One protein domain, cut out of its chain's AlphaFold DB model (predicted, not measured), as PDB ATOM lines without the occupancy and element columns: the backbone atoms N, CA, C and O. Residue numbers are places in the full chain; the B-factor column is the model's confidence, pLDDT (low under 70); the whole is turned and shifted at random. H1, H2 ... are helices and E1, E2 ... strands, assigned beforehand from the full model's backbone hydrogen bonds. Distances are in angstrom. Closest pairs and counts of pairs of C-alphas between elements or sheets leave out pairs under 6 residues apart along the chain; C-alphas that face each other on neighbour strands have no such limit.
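AT A GLANCE: This is residues 3 to 133 of the 133 residues of the protein "Hypothetical protein" of Spirometra erinaceieuropaei (UniProt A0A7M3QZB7). A strongly twisted, curled sheet of four strands, E4 E3 E5 E6, has three helices over one face, making two layers, and a small hairpin, E1 and E2, set off to one side. The 131 printed residues run E1 E2 H1 E3 E4 H2 E5 E6 H3; both sheets are antiparallel, and the class is mixed, helices and strands. The whole is compact, with a radius of gyration of the C-alphas of 15.2 A and spans of 43 by 40 by 25 A.

HOW THE PARTS SIT: Inner strands E3, residues 51 to 56, and E5, residues 92 to 99, pair through N 53 and O 99, 2.8 A. Edge strand E4, residues 62 to 66, forms a hairpin with E3, with N 54 and O 63 at 2.9 A. Edge strand E6, residues 106 to 112, forms one with E5, with N 94 and O 110 at 2.8 A. H1, residues 25 to 45, is on the sheet at a height of 8.7 A; its closest C-alphas to E6 are those of Met 33 and Ala 108, 6.0 A. H2, residues 73 to 82, joins E4 to E5 in a split strand-helix-strand unit, E3 lying between those strands, with a right-handed crossover. H3, residues 119 to 131, touches H2, the C-alphas of Ala 74 and Met 131 being closest at 5.6 A, at a steep tilt of 41 degrees, opposite ways. H1 and H3 are apart. Each O i to N i+4 pair is within hydrogen-bond range in H1 and H3, and 4 of 6 in H2.

IN THESE COORDINATES: E1, residues 3 to 5, begins at C-alpha 3 (105.029, 102.158, 84.285) and pairs with E2, residues 14 to 17, through N 5 and O 14, 2.8 A. H1 is 30.1 A long, E5 23.4 A, and H3 18.3 A, ending at C-alpha 131 (101.237, 114.352, 112.460).

THE WHOLE: The farthest C-alphas, Lys 22 and Asn 69, are 43.8 A apart. The printed part has no cut and no long link. Residues 21 to 27, of which 25 to 27 belong to H1, stand free. Residue 9 alone is under pLDDT 70.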
ATOM      1  N   VAL A   3     104.476 101.818  82.976       73.75
ATOM      2  CA  VAL A   3     105.029 102.158  84.285       73.75
ATOM      3  C   VAL A   3     106.480 101.697  84.320       73.75
ATOM      4  O   VAL A   3     106.872 100.810  83.571       73.75
ATOM      5  N   TYR A   4     107.288 102.300  85.184       76.06
ATOM      6  CA  TYR A   4     108.697 101.971  85.326       76.06
ATOM      7  C   TYR A   4     108.967 101.362  86.697       76.06
ATOM      8  O   TYR A   4     108.549 101.890  87.726       76.06
ATOM      9  N   PHE A   5     109.664 100.231  86.707       77.44
ATOM     10  CA  PHE A   5     110.187  99.597  87.906       77.44
ATOM     11  C   PHE A   5     111.659  99.983  88.068       77.44
ATOM     12  O   PHE A   5     112.496  99.635  87.233       77.44
ATOM     13  N   CYS A   6     111.961 100.730  89.129       75.38
ATOM     14  CA  CYS A   6     113.294 101.249  89.417       75.38
ATOM     15  C   CYS A   6     113.820 100.628  90.721       75.38
ATOM     16  O   CYS A   6     113.413 101.036  91.811       75.38
ATOM     17  N   GLU A   7     114.716  99.643  90.628       71.56
ATOM     18  CA  GLU A   7     115.328  99.033  91.821       71.56
ATOM     19  C   GLU A   7     116.296 100.005  92.514       71.56
ATOM     20  O   GLU A   7     116.210 100.195  93.732       71.56
ATOM     21  N   GLU A   8     117.148 100.680  91.732       72.00
ATOM     22  CA  GLU A   8     118.286 101.486  92.198       72.00
ATOM     23  C   GLU A   8     118.384 102.833  91.456       72.00
ATOM     24  O   GLU A   8     118.012 102.930  90.287       72.00
ATOM     25  N   ARG A   9     118.937 103.870  92.110       61.31
ATOM     26  CA  ARG A   9     119.017 105.257  91.589       61.31
ATOM     27  C   ARG A   9     119.856 105.395  90.311       61.31
ATOM     28  O   ARG A   9     119.581 106.265  89.493       61.31
ATOM     29  N   HIS A  10     120.875 104.550  90.152       74.50
ATOM     30  CA  HIS A  10     121.844 104.614  89.049       74.50
ATOM     31  C   HIS A  10     121.609 103.565  87.957       74.50
ATOM     32  O   HIS A  10     122.356 103.523  86.980       74.50
ATOM     33  N   LYS A  11     120.585 102.716  88.104       76.50
ATOM     34  CA  LYS A  11     120.229 101.725  87.087       76.50
ATOM     35  C   LYS A  11     119.054 102.222  86.245       76.50
ATOM     36  O   LYS A  11     118.140 102.846  86.784       76.50
ATOM     37  N   PRO A  12     119.033 101.920  84.935       79.19
ATOM     38  CA  PRO A  12     117.870 102.191  84.104       79.19
ATOM     39  C   PRO A  12     116.636 101.471  84.657       79.19
ATOM     40  O   PRO A  12     116.683 100.272  84.938       79.19
ATOM     41  N   CYS A  13     115.525 102.190  84.791       84.69
ATOM     42  CA  CYS A  13     114.264 101.582  85.190       84.69
ATOM     43  C   CYS A  13     113.721 100.673  84.081       84.69
ATOM     44  O   CYS A  13     113.771 101.019  82.899       84.69
ATOM     45  N   LYS A  14     113.148  99.528  84.457       84.38
ATOM     46  CA  LYS A  14     112.534  98.589  83.512       84.38
ATOM     47  C   LYS A  14     111.072  98.976  83.268       84.38
ATOM     48  O   LYS A  14     110.321  99.056  84.242       84.38
ATOM     49  N   PRO A  15     110.643  99.217  82.019       85.62
ATOM     50  CA  PRO A  15     109.239  99.472  81.735       85.62
ATOM     51  C   PRO A  15     108.414  98.187  81.882       85.62
ATOM     52  O   PRO A  15     108.883  97.095  81.561       85.62
ATOM     53  N   TYR A  16     107.170  98.318  82.330       79.88
ATOM     54  CA  TYR A  16     106.165  97.261  82.324       79.88
ATOM     55  C   TYR A  16     104.776  97.849  82.061       79.88
ATOM     56  O   TYR A  16     104.497  99.005  82.389       79.88
ATOM     57  N   GLU A  17     103.897  97.057  81.450       81.38
ATOM     58  CA  GLU A  17     102.533  97.487  81.154       81.38
ATOM     59  C   GLU A  17     101.578  97.125  82.283       81.38
ATOM     60  O   GLU A  17     101.525  95.985  82.744       81.38
ATOM     61  N   VAL A  18     100.764  98.103  82.675       75.31
ATOM     62  CA  VAL A  18      99.625  97.881  83.566       75.31
ATOM     63  C   VAL A  18      98.338  98.113  82.783       75.31
ATOM     64  O   VAL A  18      98.158  99.152  82.132       75.31
ATOM     65  N   TYR A  19      97.447  97.125  82.829       77.31
ATOM     66  CA  TYR A  19      96.216  97.090  82.045       77.31
ATOM     67  C   TYR A  19      95.010  97.498  82.895       77.31
ATOM     68  O   TYR A  19      94.807  96.986  83.994       77.31
ATOM     69  N   GLY A  20      94.192  98.404  82.360       78.38
ATOM     70  CA  GLY A  20      92.936  98.847  82.962       78.38
ATOM     71  C   GLY A  20      91.746  98.600  82.035       78.38
ATOM     72  O   GLY A  20      91.904  98.253  80.864       78.38
ATOM     73  N   ARG A  21      90.525  98.808  82.542       80.50
ATOM     74  CA  ARG A  21      89.306  98.709  81.723       80.50
ATOM     75  C   ARG A  21      89.206  99.886  80.743       80.50
ATOM     76  O   ARG A  21      89.447 101.037  81.115       80.50
ATOM     77  N   LYS A  22      88.787  99.609  79.502       84.38
ATOM     78  CA  LYS A  22      88.528 100.639  78.478       84.38
ATOM     79  C   LYS A  22      87.519 101.670  79.004       84.38
ATOM     80  O   LYS A  22      86.526 101.297  79.618       84.38
ATOM     81  N   GLY A  23      87.783 102.957  78.769       85.19
ATOM     82  CA  GLY A  23      86.940 104.072  79.229       85.19
ATOM     83  C   GLY A  23      87.270 104.614  80.626       85.19
ATOM     84  O   GLY A  23      86.793 105.688  80.977       85.19
ATOM     85  N   TYR A  24      88.134 103.943  81.398       84.69
ATOM     86  CA  TYR A  24      88.437 104.307  82.793       84.69
ATOM     87  C   TYR A  24      89.910 104.673  83.036       84.69
ATOM     88  O   TYR A  24      90.386 104.596  84.168       84.69
ATOM     89  N   ALA A  25      90.634 105.093  81.992       84.44
ATOM     90  CA  ALA A  25      92.081 105.330  82.045       84.44
ATOM     91  C   ALA A  25      92.510 106.263  83.195       84.44
ATOM     92  O   ALA A  25      93.435 105.928  83.922       84.44
ATOM     93  N   LYS A  26      91.789 107.370  83.430       82.81
ATOM     94  CA  LYS A  26      92.113 108.323  84.511       82.81
ATOM     95  C   LYS A  26      91.960 107.728  85.914       82.81
ATOM     96  O   LYS A  26      92.795 107.954  86.779       82.81
ATOM     97  N   ASN A  27      90.892 106.968  86.160       81.81
ATOM     98  CA  ASN A  27      90.688 106.324  87.464       81.81
ATOM     99  C   ASN A  27      91.741 105.245  87.708       81.81
ATOM    100  O   ASN A  27      92.230 105.092  88.823       81.81
ATOM    101  N   PHE A  28      92.102 104.529  86.647       85.62
ATOM    102  CA  PHE A  28      93.154 103.533  86.692       85.62
ATOM    103  C   PHE A  28      94.531 104.152  86.968       85.62
ATOM    104  O   PHE A  28      95.242 103.670  87.841       85.62
ATOM    105  N   GLU A  29      94.871 105.256  86.302       85.00
ATOM    106  CA  GLU A  29      96.099 106.018  86.553       85.00
ATOM    107  C   GLU A  29      96.182 106.482  88.014       85.00
ATOM    108  O   GLU A  29      97.177 106.227  88.686       85.00
ATOM    109  N   ARG A  30      95.104 107.069  88.553       83.62
ATOM    110  CA  ARG A  30      95.035 107.479  89.968       83.62
ATOM    111  C   ARG A  30      95.247 106.304  90.922       83.62
ATOM    112  O   ARG A  30      95.969 106.438  91.906       83.62
ATOM    113  N   HIS A  31      94.638 105.155  90.632       85.69
ATOM    114  CA  HIS A  31      94.821 103.947  91.431       85.69
ATOM    115  C   HIS A  31      96.273 103.457  91.385       85.69
ATOM    116  O   HIS A  31      96.858 103.203  92.435       85.69
ATOM    117  N   ALA A  32      96.879 103.397  90.196       86.31
ATOM    118  CA  ALA A  32      98.278 103.011  90.038       86.31
ATOM    119  C   ALA A  32      99.220 103.950  90.813       86.31
ATOM    120  O   ALA A  32     100.106 103.473  91.519       86.31
ATOM    121  N   MET A  33      98.991 105.267  90.759       87.00
ATOM    122  CA  MET A  33      99.763 106.253  91.529       87.00
ATOM    123  C   MET A  33      99.600 106.080  93.047       87.00
ATOM    124  O   MET A  33     100.575 106.191  93.794       87.00
ATOM    125  N   CYS A  34      98.383 105.787  93.518       87.50
ATOM    126  CA  CYS A  34      98.118 105.506  94.929       87.50
ATOM    127  C   CYS A  34      98.908 104.276  95.398       87.50
ATOM    128  O   CYS A  34      99.661 104.365  96.368       87.50
ATOM    129  N   VAL A  35      98.831 103.168  94.652       88.88
ATOM    130  CA  VAL A  35      99.582 101.938  94.948       88.88
ATOM    131  C   VAL A  35     101.091 102.195  94.943       88.88
ATOM    132  O   VAL A  35     101.776 101.801  95.881       88.88
ATOM    133  N   GLN A  36     101.621 102.918  93.951       88.88
ATOM    134  CA  GLN A  36     103.044 103.282  93.902       88.88
ATOM    135  C   GLN A  36     103.491 104.088  95.122       88.88
ATOM    136  O   GLN A  36     104.565 103.834  95.663       88.88
ATOM    137  N   THR A  37     102.666 105.030  95.580       90.56
ATOM    138  CA  THR A  37     102.967 105.833  96.773       90.56
ATOM    139  C   THR A  37     102.956 104.968  98.036       90.56
ATOM    140  O   THR A  37     103.847 105.096  98.872       90.56
ATOM    141  N   CYS A  38     102.016 104.025  98.162       91.00
ATOM    142  CA  CYS A  38     102.014 103.057  99.264       91.00
ATOM    143  C   CYS A  38     103.271 102.173  99.252       91.00
ATOM    144  O   CYS A  38     103.898 101.981 100.291       91.00
ATOM    145  N   HIS A  39     103.671 101.676  98.078       91.38
ATOM    146  CA  HIS A  39     104.897 100.890  97.922       91.38
ATOM    147  C   HIS A  39     106.148 101.706  98.261       91.38
ATOM    148  O   HIS A  39     107.073 101.176  98.871       91.38
ATOM    149  N   PHE A  40     106.175 102.991  97.896       93.06
ATOM    150  CA  PHE A  40     107.247 103.902  98.280       93.06
ATOM    151  C   PHE A  40     107.368 104.010  99.803       93.06
ATOM    152  O   PHE A  40     108.444 103.746 100.334       93.06
ATOM    153  N   VAL A  41     106.273 104.322 100.507       93.00
ATOM    154  CA  VAL A  41     106.294 104.448 101.976       93.00
ATOM    155  C   VAL A  41     106.743 103.140 102.622       93.00
ATOM    156  O   VAL A  41     107.598 103.172 103.496       93.00
ATOM    157  N   ALA A  42     106.254 101.990 102.146       92.19
ATOM    158  CA  ALA A  42     106.685 100.685 102.649       92.19
ATOM    159  C   ALA A  42     108.181 100.412 102.396       92.19
ATOM    160  O   ALA A  42     108.865  99.854 103.250       92.19
ATOM    161  N   LYS A  43     108.719 100.827 101.240       91.06
ATOM    162  CA  LYS A  43     110.150 100.695 100.936       91.06
ATOM    163  C   LYS A  43     111.002 101.521 101.901       91.06
ATOM    164  O   LYS A  43     111.996 101.000 102.395       91.06
ATOM    165  N   VAL A  44     110.615 102.770 102.174       92.56
ATOM    166  CA  VAL A  44     111.334 103.632 103.130       92.56
ATOM    167  C   VAL A  44     111.145 103.137 104.569       92.56
ATOM    168  O   VAL A  44     112.084 103.156 105.352       92.56
ATOM    169  N   GLU A  45     109.972 102.601 104.917       93.44
ATOM    170  CA  GLU A  45     109.717 101.974 106.222       93.44
ATOM    171  C   GLU A  45     110.706 100.831 106.515       93.44
ATOM    172  O   GLU A  45     111.148 100.682 107.653       93.44
ATOM    173  N   HIS A  46     111.101 100.071 105.492       91.88
ATOM    174  CA  HIS A  46     112.075  98.981 105.598       91.88
ATOM    175  C   HIS A  46     113.530  99.389 105.311       91.88
ATOM    176  O   HIS A  46     114.412  98.527 105.343       91.88
ATOM    177  N   SER A  47     113.805 100.665 105.025       89.69
ATOM    178  CA  SER A  47     115.165 101.183 104.854       89.69
ATOM    179  C   SER A  47     115.720 101.713 106.190       89.69
ATOM    180  O   SER A  47     114.957 101.928 107.138       89.69
ATOM    181  N   PRO A  48     117.046 101.933 106.306       89.94
ATOM    182  CA  PRO A  48     117.633 102.576 107.484       89.94
ATOM    183  C   PRO A  48     117.307 104.077 107.583       89.94
ATOM    184  O   PRO A  48     117.712 104.715 108.554       89.94
ATOM    185  N   ASP A  49     116.602 104.652 106.604       90.62
ATOM    186  CA  ASP A  49     116.264 106.072 106.594       90.62
ATOM    187  C   ASP A  49     115.233 106.411 107.681       90.62
ATOM    188  O   ASP A  49     114.224 105.721 107.886       90.62
ATOM    189  N   ASP A  50     115.462 107.525 108.372       92.94
ATOM    190  CA  ASP A  50     114.567 108.061 109.400       92.94
ATOM    191  C   ASP A  50     113.560 109.088 108.850       92.94
ATOM    192  O   ASP A  50     112.635 109.502 109.563       92.94
ATOM    193  N   HIS A  51     113.713 109.480 107.582       95.75
ATOM    194  CA  HIS A  51     112.858 110.445 106.903       95.75
ATOM    195  C   HIS A  51     112.824 110.260 105.380       95.75
ATOM    196  O   HIS A  51     113.643 109.558 104.791       95.75
ATOM    197  N   PHE A  52     111.860 110.926 104.748       96.31
ATOM    198  CA  PHE A  52     111.828 111.195 103.312       96.31
ATOM    199  C   PHE A  52     111.250 112.590 103.056       96.31
ATOM    200  O   PHE A  52     110.552 113.152 103.905       96.31
ATOM    201  N   GLU A  53     111.493 113.148 101.875       96.88
ATOM    202  CA  GLU A  53     111.001 114.473 101.508       96.88
ATOM    203  C   GLU A  53     109.658 114.406 100.776       96.88
ATOM    204  O   GLU A  53     109.428 113.544  99.927       96.88
ATOM    205  N   MET A  54     108.781 115.369 101.061       96.50
ATOM    206  CA  MET A  54     107.592 115.675 100.263       96.50
ATOM    207  C   MET A  54     107.715 117.081  99.674       96.50
ATOM    208  O   MET A  54     107.725 118.076 100.401       96.50
ATOM    209  N   CYS A  55     107.741 117.169  98.349       95.44
ATOM    210  CA  CYS A  55     108.006 118.387  97.598       95.44
ATOM    211  C   CYS A  55     106.833 118.808  96.708       95.44
ATOM    212  O   CYS A  55     105.940 118.020  96.372       95.44
ATOM    213  N   SER A  56     106.849 120.074  96.298       93.56
ATOM    214  CA  SER A  56     106.068 120.562  95.162       93.56
ATOM    215  C   SER A  56     106.425 119.803  93.877       93.56
ATOM    216  O   SER A  56     107.433 119.103  93.794       93.56
ATOM    217  N   ASP A  57     105.589 119.947  92.855       88.88
ATOM    218  CA  ASP A  57     105.779 119.338  91.536       88.88
ATOM    219  C   ASP A  57     107.056 119.797  90.815       88.88
ATOM    220  O   ASP A  57     107.639 119.034  90.053       88.88
ATOM    221  N   ASN A  58     107.520 121.014  91.092       87.94
ATOM    222  CA  ASN A  58     108.784 121.565  90.602       87.94
ATOM    223  C   ASN A  58     109.964 121.387  91.580       87.94
ATOM    224  O   ASN A  58     111.026 121.959  91.348       87.94
ATOM    225  N   MET A  59     109.780 120.636  92.673       85.56
ATOM    226  CA  MET A  59     110.790 120.375  93.713       85.56
ATOM    227  C   MET A  59     111.362 121.622  94.421       85.56
ATOM    228  O   MET A  59     112.379 121.539  95.097       85.56
ATOM    229  N   ASP A  60     110.712 122.786  94.318       85.88
ATOM    230  CA  ASP A  60     111.226 124.045  94.884       85.88
ATOM    231  C   ASP A  60     110.945 124.227  96.389       85.88
ATOM    232  O   ASP A  60     111.498 125.116  97.041       85.88
ATOM    233  N   LYS A  61     110.030 123.431  96.947       88.19
ATOM    234  CA  LYS A  61     109.508 123.583  98.307       88.19
ATOM    235  C   LYS A  61     109.292 122.203  98.912       88.19
ATOM    236  O   LYS A  61     108.203 121.655  98.789       88.19
ATOM    237  N   CYS A  62     110.278 121.673  99.620       94.62
ATOM    238  CA  CYS A  62     110.182 120.369 100.277       94.62
ATOM    239  C   CYS A  62     109.858 120.483 101.775       94.62
ATOM    240  O   CYS A  62     109.966 121.560 102.377       94.62
ATOM    241  N   ILE A  63     109.381 119.386 102.359       95.00
ATOM    242  CA  ILE A  63     109.331 119.166 103.805       95.00
ATOM    243  C   ILE A  63     109.823 117.768 104.129       95.00
ATOM    244  O   ILE A  63     109.493 116.831 103.408       95.00
ATOM    245  N   ASP A  64     110.498 117.640 105.264       95.94
ATOM    246  CA  ASP A  64     110.830 116.336 105.820       95.94
ATOM    247  C   ASP A  64     109.605 115.706 106.469       95.94
ATOM    248  O   ASP A  64     108.938 116.308 107.323       95.94
ATOM    249  N   ILE A  65     109.343 114.469 106.081       97.00
ATOM    250  CA  ILE A  65     108.444 113.558 106.765       97.00
ATOM    251  C   ILE A  65     109.323 112.604 107.559       97.00
ATOM    252  O   ILE A  65     110.038 111.795 106.978       97.00
ATOM    253  N   LYS A  66     109.281 112.713 108.886       95.88
ATOM    254  CA  LYS A  66     110.073 111.882 109.797       95.88
ATOM    255  C   LYS A  66     109.232 110.768 110.399       95.88
ATOM    256  O   LYS A  66     108.013 110.909 110.535       95.88
ATOM    257  N   ARG A  67     109.902 109.699 110.825       95.56
ATOM    258  CA  ARG A  67     109.295 108.668 111.669       95.56
ATOM    259  C   ARG A  67     108.776 109.273 112.977       95.56
ATOM    260  O   ARG A  67     109.425 110.125 113.583       95.56
ATOM    261  N   ILE A  68     107.631 108.782 113.441       94.62
ATOM    262  CA  ILE A  68     107.093 109.050 114.779       94.62
ATOM    263  C   ILE A  68     106.974 107.704 115.485       94.62
ATOM    264  O   ILE A  68     106.375 106.772 114.951       94.62
ATOM    265  N   ASN A  69     107.590 107.583 116.664       93.44
ATOM    266  CA  ASN A  69     107.698 106.313 117.397       93.44
ATOM    267  C   ASN A  69     108.285 105.176 116.535       93.44
ATOM    268  O   ASN A  69     107.828 104.039 116.591       93.44
ATOM    269  N   GLY A  70     109.279 105.503 115.702       93.62
ATOM    270  CA  GLY A  70     110.004 104.537 114.873       93.62
ATOM    271  C   GLY A  70     109.335 104.141 113.551       93.62
ATOM    272  O   GLY A  70     109.955 103.401 112.798       93.62
ATOM    273  N   THR A  71     108.143 104.650 113.216       95.50
ATOM    274  CA  THR A  71     107.400 104.258 111.994       95.50
ATOM    275  C   THR A  71     106.849 105.462 111.222       95.50
ATOM    276  O   THR A  71     106.760 106.571 111.761       95.50
ATOM    277  N   PHE A  72     106.429 105.257 109.971       96.25
ATOM    278  CA  PHE A  72     105.702 106.233 109.147       96.25
ATOM    279  C   PHE A  72     104.169 106.106 109.238       96.25
ATOM    280  O   PHE A  72     103.440 106.695 108.433       96.25
ATOM    281  N   ASP A  73     103.637 105.398 110.239       95.06
ATOM    282  CA  ASP A  73     102.191 105.222 110.443       95.06
ATOM    283  C   ASP A  73     101.438 106.551 110.579       95.06
ATOM    284  O   ASP A  73     100.337 106.715 110.044       95.06
ATOM    285  N   ALA A  74     102.032 107.513 111.293       95.94
ATOM    286  CA  ALA A  74     101.455 108.842 111.466       95.94
ATOM    287  C   ALA A  74     101.283 109.547 110.114       95.94
ATOM    288  O   ALA A  74     100.200 110.054 109.810       95.94
ATOM    289  N   PHE A  75     102.313 109.506 109.262       95.94
ATOM    290  CA  PHE A  75     102.219 110.036 107.907       95.94
ATOM    291  C   PHE A  75     101.146 109.307 107.100       95.94
ATOM    292  O   PHE A  75     100.283 109.966 106.525       95.94
ATOM    293  N   SER A  76     101.144 107.972 107.104       93.81
ATOM    294  CA  SER A  76     100.182 107.167 106.341       93.81
ATOM    295  C   SER A  76      98.734 107.517 106.699       93.81
ATOM    296  O   SER A  76      97.911 107.751 105.816       93.81
ATOM    297  N   LYS A  77      98.424 107.660 107.995       93.75
ATOM    298  CA  LYS A  77      97.098 108.094 108.474       93.75
ATOM    299  C   LYS A  77      96.768 109.528 108.050       93.75
ATOM    300  O   LYS A  77      95.628 109.822 107.690       93.75
ATOM    301  N   CYS A  78      97.747 110.429 108.095       95.62
ATOM    302  CA  CYS A  78      97.553 111.837 107.765       95.62
ATOM    303  C   CYS A  78      97.455 112.111 106.265       95.62
ATOM    304  O   CYS A  78      96.691 112.990 105.871       95.62
ATOM    305  N   ALA A  79      98.155 111.346 105.428       93.44
ATOM    306  CA  ALA A  79      98.082 111.443 103.976       93.44
ATOM    307  C   ALA A  79      96.631 111.297 103.497       93.44
ATOM    308  O   ALA A  79      96.117 112.214 102.864       93.44
ATOM    309  N   PHE A  80      95.922 110.248 103.928       89.56
ATOM    310  CA  PHE A  80      94.501 110.050 103.599       89.56
ATOM    311  C   PHE A  80      93.574 111.150 104.140       89.56
ATOM    312  O   PHE A  80      92.552 111.465 103.535       89.56
ATOM    313  N   LYS A  81      93.894 111.759 105.289       91.69
ATOM    314  CA  LYS A  81      93.102 112.878 105.839       91.69
ATOM    315  C   LYS A  81      93.315 114.181 105.059       91.69
ATOM    316  O   LYS A  81      92.422 115.033 105.011       91.69
ATOM    317  N   CYS A  82      94.509 114.362 104.502       93.69
ATOM    318  CA  CYS A  82      94.977 115.627 103.948       93.69
ATOM    319  C   CYS A  82      95.015 115.678 102.421       93.69
ATOM    320  O   CYS A  82      95.036 116.781 101.875       93.69
ATOM    321  N   ASP A  83      94.990 114.534 101.738       90.31
ATOM    322  CA  ASP A  83      95.023 114.442 100.274       90.31
ATOM    323  C   ASP A  83      93.813 115.099  99.598       90.31
ATOM    324  O   ASP A  83      93.838 115.345  98.399       90.31
ATOM    325  N   GLY A  84      92.759 115.405 100.356       90.44
ATOM    326  CA  GLY A  84      91.575 116.093  99.874       90.44
ATOM    327  C   GLY A  84      90.640 115.238  99.023       90.44
ATOM    328  O   GLY A  84      89.629 115.784  98.586       90.44
ATOM    329  N   TRP A  85      90.931 113.951  98.819       86.31
ATOM    330  CA  TRP A  85      90.112 113.022  98.040       86.31
ATOM    331  C   TRP A  85      88.663 112.900  98.541       86.31
ATOM    332  O   TRP A  85      87.747 113.008  97.726       86.31
ATOM    333  N   PRO A  86      88.388 112.729  99.854       84.81
ATOM    334  CA  PRO A  86      87.013 112.540 100.326       84.81
ATOM    335  C   PRO A  86      86.160 113.822 100.309       84.81
ATOM    336  O   PRO A  86      84.980 113.775 100.654       84.81
ATOM    337  N   LYS A  87      86.728 114.981  99.949       86.00
ATOM    338  CA  LYS A  87      86.048 116.283 100.009       86.00
ATOM    339  C   LYS A  87      85.501 116.660  98.637       86.00
ATOM    340  O   LYS A  87      86.261 117.051  97.756       86.00
ATOM    341  N   LEU A  88      84.182 116.579  98.462       86.00
ATOM    342  CA  LEU A  88      83.507 116.801  97.174       86.00
ATOM    343  C   LEU A  88      83.767 118.191  96.573       86.00
ATOM    344  O   LEU A  88      83.744 118.359  95.356       86.00
ATOM    345  N   GLU A  89      84.038 119.195  97.404       88.38
ATOM    346  CA  GLU A  89      84.363 120.543  96.947       88.38
ATOM    347  C   GLU A  89      85.787 120.686  96.371       88.38
ATOM    348  O   GLU A  89      86.125 121.717  95.777       88.38
ATOM    349  N   ASN A  90      86.634 119.667  96.535       89.88
ATOM    350  CA  ASN A  90      87.971 119.613  95.961       89.88
ATOM    351  C   ASN A  90      87.933 118.984  94.561       89.88
ATOM    352  O   ASN A  90      88.113 117.782  94.392       89.88
ATOM    353  N   THR A  91      87.720 119.808  93.538       88.19
ATOM    354  CA  THR A  91      87.542 119.334  92.155       88.19
ATOM    355  C   THR A  91      88.778 119.470  91.268       88.19
ATOM    356  O   THR A  91      88.764 118.986  90.136       88.19
ATOM    357  N   LEU A  92      89.851 120.112  91.746       90.38
ATOM    358  CA  LEU A  92      91.108 120.226  91.002       90.38
ATOM    359  C   LEU A  92      92.173 119.298  91.570       90.38
ATOM    360  O   LEU A  92      92.311 119.164  92.783       90.38
ATOM    361  N   GLU A  93      92.985 118.745  90.679       90.50
ATOM    362  CA  GLU A  93      94.166 117.974  91.048       90.50
ATOM    363  C   GLU A  93      95.388 118.885  91.225       90.50
ATOM    364  O   GLU A  93      95.563 119.901  90.543       90.50
ATOM    365  N   GLY A  94      96.243 118.508  92.165       90.62
ATOM    366  CA  GLY A  94      97.623 118.949  92.293       90.62
ATOM    367  C   GLY A  94      98.552 117.738  92.298       90.62
ATOM    368  O   GLY A  94      98.111 116.606  92.505       90.62
ATOM    369  N   SER A  95      99.840 117.982  92.073       92.19
ATOM    370  CA  SER A  95     100.875 116.950  92.143       92.19
ATOM    371  C   SER A  95     101.867 117.278  93.254       92.19
ATOM    372  O   SER A  95     102.151 118.447  93.519       92.19
ATOM    373  N   THR A  96     102.380 116.243  93.904       94.56
ATOM    374  CA  THR A  96     103.483 116.321  94.866       94.56
ATOM    375  C   THR A  96     104.479 115.216  94.550       94.56
ATOM    376  O   THR A  96     104.111 114.208  93.942       94.56
ATOM    377  N   VAL A  97     105.737 115.419  94.916       95.44
ATOM    378  CA  VAL A  97     106.817 114.460  94.683       95.44
ATOM    379  C   VAL A  97     107.333 113.981  96.031       95.44
ATOM    380  O   VAL A  97     107.631 114.802  96.892       95.44
ATOM    381  N   PHE A  98     107.429 112.667  96.212       95.62
ATOM    382  CA  PHE A  98     108.049 112.048  97.377       95.62
ATOM    383  C   PHE A  98     109.430 111.532  97.007       95.62
ATOM    384  O   PHE A  98     109.550 110.758  96.058       95.62
ATOM    385  N   CYS A  99     110.455 111.946  97.744       94.38
ATOM    386  CA  CYS A  99     111.840 111.582  97.477       94.38
ATOM    387  C   CYS A  99     112.456 110.887  98.697       94.38
ATOM    388  O   CYS A  99     112.415 111.448  99.790       94.38
ATOM    389  N   PRO A 100     113.031 109.685  98.536       93.19
ATOM    390  CA  PRO A 100     113.844 109.073  99.581       93.19
ATOM    391  C   PRO A 100     115.240 109.721  99.607       93.19
ATOM    392  O   PRO A 100     115.641 110.358  98.628       93.19
ATOM    393  N   ASN A 101     116.010 109.492 100.675       88.06
ATOM    394  CA  ASN A 101     117.416 109.920 100.751       88.06
ATOM    395  C   ASN A 101     118.223 109.371  99.564       88.06
ATOM    396  O   ASN A 101     118.894 110.103  98.824       88.06
ATOM    397  N   GLU A 102     118.063 108.070  99.319       82.69
ATOM    398  CA  GLU A 102     118.627 107.364  98.180       82.69
ATOM    399  C   GLU A 102     117.539 106.643  97.380       82.69
ATOM    400  O   GLU A 102     116.666 105.967  97.921       82.69
ATOM    401  N   GLY A 103     117.600 106.766  96.052       82.75
ATOM    402  CA  GLY A 103     116.658 106.115  95.145       82.75
ATOM    403  C   GLY A 103     115.830 107.088  94.315       82.75
ATOM    404  O   GLY A 103     116.198 108.245  94.096       82.75
ATOM    405  N   VAL A 104     114.728 106.568  93.782       86.75
ATOM    406  CA  VAL A 104     113.881 107.261  92.810       86.75
ATOM    407  C   VAL A 104     112.693 107.901  93.512       86.75
ATOM    408  O   VAL A 104     112.028 107.259  94.325       86.75
ATOM    409  N   CYS A 105     112.428 109.160  93.175       90.88
ATOM    410  CA  CYS A 105     111.255 109.864  93.660       90.88
ATOM    411  C   CYS A 105     109.981 109.368  92.967       90.88
ATOM    412  O   CYS A 105     109.999 109.026  91.783       90.88
ATOM    413  N   VAL A 106     108.857 109.396  93.677       91.88
ATOM    414  CA  VAL A 106     107.539 109.044  93.132       91.88
ATOM    415  C   VAL A 106     106.624 110.258  93.118       91.88
ATOM    416  O   VAL A 106     106.638 111.082  94.028       91.88
ATOM    417  N   THR A 107     105.810 110.393  92.074       92.12
ATOM    418  CA  THR A 107     104.791 111.447  92.002       92.12
ATOM    419  C   THR A 107     103.468 110.934  92.551       92.12
ATOM    420  O   THR A 107     103.012 109.855  92.183       92.12
ATOM    421  N   ALA A 108     102.809 111.748  93.368       92.25
ATOM    422  CA  ALA A 108     101.466 111.502  93.872       92.25
ATOM    423  C   ALA A 108     100.518 112.648  93.504       92.25
ATOM    424  O   ALA A 108     100.940 113.747  93.127       92.25
ATOM    425  N   LYS A 109      99.215 112.385  93.630       91.31
ATOM    426  CA  LYS A 109      98.153 113.376  93.435       91.31
ATOM    427  C   LYS A 109      97.484 113.720  94.753       91.31
ATOM    428  O   LYS A 109      97.341 112.874  95.627       91.31
ATOM    429  N   TYR A 110      97.025 114.959  94.842       92.44
ATOM    430  CA  TYR A 110      96.118 115.426  95.882       92.44
ATOM    431  C   TYR A 110      95.061 116.341  95.259       92.44
ATOM    432  O   TYR A 110      95.220 116.841  94.146       92.44
ATOM    433  N   PHE A 111      93.971 116.557  95.978       92.06
ATOM    434  CA  PHE A 111      92.788 117.270  95.533       92.06
ATOM    435  C   PHE A 111      92.629 118.569  96.309       92.06
ATOM    436  O   PHE A 111      92.847 118.656  97.519       92.06
ATOM    437  N   ARG A 112      92.239 119.615  95.585       89.75
ATOM    438  CA  ARG A 112      92.123 120.976  96.104       89.75
ATOM    439  C   ARG A 112      90.896 121.686  95.552       89.75
ATOM    440  O   ARG A 112      90.408 121.390  94.460       89.75
ATOM    441  N   ARG A 113      90.448 122.701  96.285       89.12
ATOM    442  CA  ARG A 113      89.392 123.612  95.830       89.12
ATOM    443  C   ARG A 113      89.880 124.465  94.648       89.12
ATOM    444  O   ARG A 113      91.025 124.927  94.682       89.12
ATOM    445  N   PRO A 114      89.017 124.775  93.663       85.75
ATOM    446  CA  PRO A 114      89.372 125.639  92.536       85.75
ATOM    447  C   PRO A 114      89.855 127.037  92.925       85.75
ATOM    448  O   PRO A 114      90.852 127.516  92.397       85.75
ATOM    449  N   LYS A 115      89.166 127.675  93.878       81.44
ATOM    450  CA  LYS A 115      89.452 129.038  94.355       81.44
ATOM    451  C   LYS A 115      90.269 129.055  95.656       81.44
ATOM    452  O   LYS A 115      90.163 129.985  96.448       81.44
ATOM    453  N   GLY A 116      91.023 127.989  95.923       70.50
ATOM    454  CA  GLY A 116      91.930 127.930  97.069       70.50
ATOM    455  C   GLY A 116      93.212 128.728  96.819       70.50
ATOM    456  O   GLY A 116      93.607 128.922  95.673       70.50
ATOM    457  N   GLY A 117      93.878 129.162  97.895       81.50
ATOM    458  CA  GLY A 117      95.248 129.685  97.820       81.50
ATOM    459  C   GLY A 117      96.260 128.613  97.383       81.50
ATOM    460  O   GLY A 117      95.896 127.590  96.805       81.50
ATOM    461  N   ASN A 118      97.547 128.804  97.688       86.56
ATOM    462  CA  ASN A 118      98.576 127.823  97.327       86.56
ATOM    463  C   ASN A 118      98.275 126.448  97.955       86.56
ATOM    464  O   ASN A 118      98.370 126.254  99.169       86.56
ATOM    465  N   ALA A 119      97.905 125.493  97.108       87.94
ATOM    466  CA  ALA A 119      97.363 124.223  97.555       87.94
ATOM    467  C   ALA A 119      98.417 123.306  98.167       87.94
ATOM    468  O   ALA A 119      98.129 122.628  99.149       87.94
ATOM    469  N   PHE A 120      99.651 123.359  97.666       92.00
ATOM    470  CA  PHE A 120     100.754 122.617  98.257       92.00
ATOM    471  C   PHE A 120     101.102 123.156  99.654       92.00
ATOM    472  O   PHE A 120     101.326 122.388 100.585       92.00
ATOM    473  N   VAL A 121     101.054 124.479  99.860       92.00
ATOM    474  CA  VAL A 121     101.175 125.072 101.208       92.00
ATOM    475  C   VAL A 121     100.061 124.577 102.136       92.00
ATOM    476  O   VAL A 121     100.327 124.276 103.300       92.00
ATOM    477  N   GLY A 122      98.830 124.460 101.627       91.69
ATOM    478  CA  GLY A 122      97.702 123.877 102.355       91.69
ATOM    479  C   GLY A 122      97.935 122.414 102.746       91.69
ATOM    480  O   GLY A 122      97.769 122.069 103.916       91.69
ATOM    481  N   LEU A 123      98.388 121.585 101.801       94.06
ATOM    482  CA  LEU A 123      98.730 120.179 102.027       94.06
ATOM    483  C   LEU A 123      99.805 120.039 103.111       94.06
ATOM    484  O   LEU A 123      99.588 119.349 104.104       94.06
ATOM    485  N   LYS A 124     100.922 120.769 102.981       94.88
ATOM    486  CA  LYS A 124     102.005 120.783 103.979       94.88
ATOM    487  C   LYS A 124     101.502 121.124 105.375       94.88
ATOM    488  O   LYS A 124     101.875 120.477 106.349       94.88
ATOM    489  N   ARG A 125     100.664 122.160 105.477       94.12
ATOM    490  CA  ARG A 125     100.085 122.595 106.753       94.12
ATOM    491  C   ARG A 125      99.200 121.510 107.357       94.12
ATOM    492  O   ARG A 125      99.288 121.279 108.557       94.12
ATOM    493  N   CYS A 126      98.376 120.859 106.538       94.94
ATOM    494  CA  CYS A 126      97.512 119.771 106.983       94.94
ATOM    495  C   CYS A 126      98.330 118.590 107.517       94.94
ATOM    496  O   CYS A 126      98.101 118.171 108.647       94.94
ATOM    497  N   ILE A 127      99.318 118.114 106.748       96.19
ATOM    498  CA  ILE A 127     100.166 116.978 107.135       96.19
ATOM    499  C   ILE A 127     100.913 117.272 108.435       96.19
ATOM    500  O   ILE A 127     100.810 116.495 109.378       96.19
ATOM    501  N   ARG A 128     101.589 118.427 108.532       95.56
ATOM    502  CA  ARG A 128     102.324 118.818 109.747       95.56
ATOM    503  C   ARG A 128     101.429 118.874 110.976       95.56
ATOM    504  O   ARG A 128     101.811 118.368 112.024       95.56
ATOM    505  N   LYS A 129     100.245 119.484 110.844       96.56
ATOM    506  CA  LYS A 129      99.288 119.563 111.947       96.56
ATOM    507  C   LYS A 129      98.831 118.165 112.362       96.56
ATOM    508  O   LYS A 129      98.942 117.838 113.530       96.56
ATOM    509  N   CYS A 130      98.377 117.357 111.409       96.94
ATOM    510  CA  CYS A 130      97.853 116.020 111.675       96.94
ATOM    511  C   CYS A 130      98.898 115.086 112.303       96.94
ATOM    512  O   CYS A 130      98.562 114.305 113.181       96.94
ATOM    513  N   MET A 131     100.163 115.168 111.882       95.69
ATOM    514  CA  MET A 131     101.237 114.352 112.460       95.69
ATOM    515  C   MET A 131     101.670 114.818 113.859       95.69
ATOM    516  O   MET A 131     102.425 114.109 114.514       95.69
ATOM    517  N   SER A 132     101.238 116.004 114.295       92.50
ATOM    518  CA  SER A 132     101.517 116.540 115.637       92.50
ATOM    519  C   SER A 132     100.366 116.308 116.628       92.50
ATOM    520  O   SER A 132     100.464 116.774 117.762       92.50
ATOM    521  N   GLU A 133      99.268 115.680 116.190       87.25
ATOM    522  CA  GLU A 133      98.117 115.284 117.024       87.25
ATOM    523  C   GLU A 133      98.362 113.919 117.679       87.25
ATOM    524  O   GLU A 133      98.011 113.786 118.872       87.25
TER     525      GLU A 133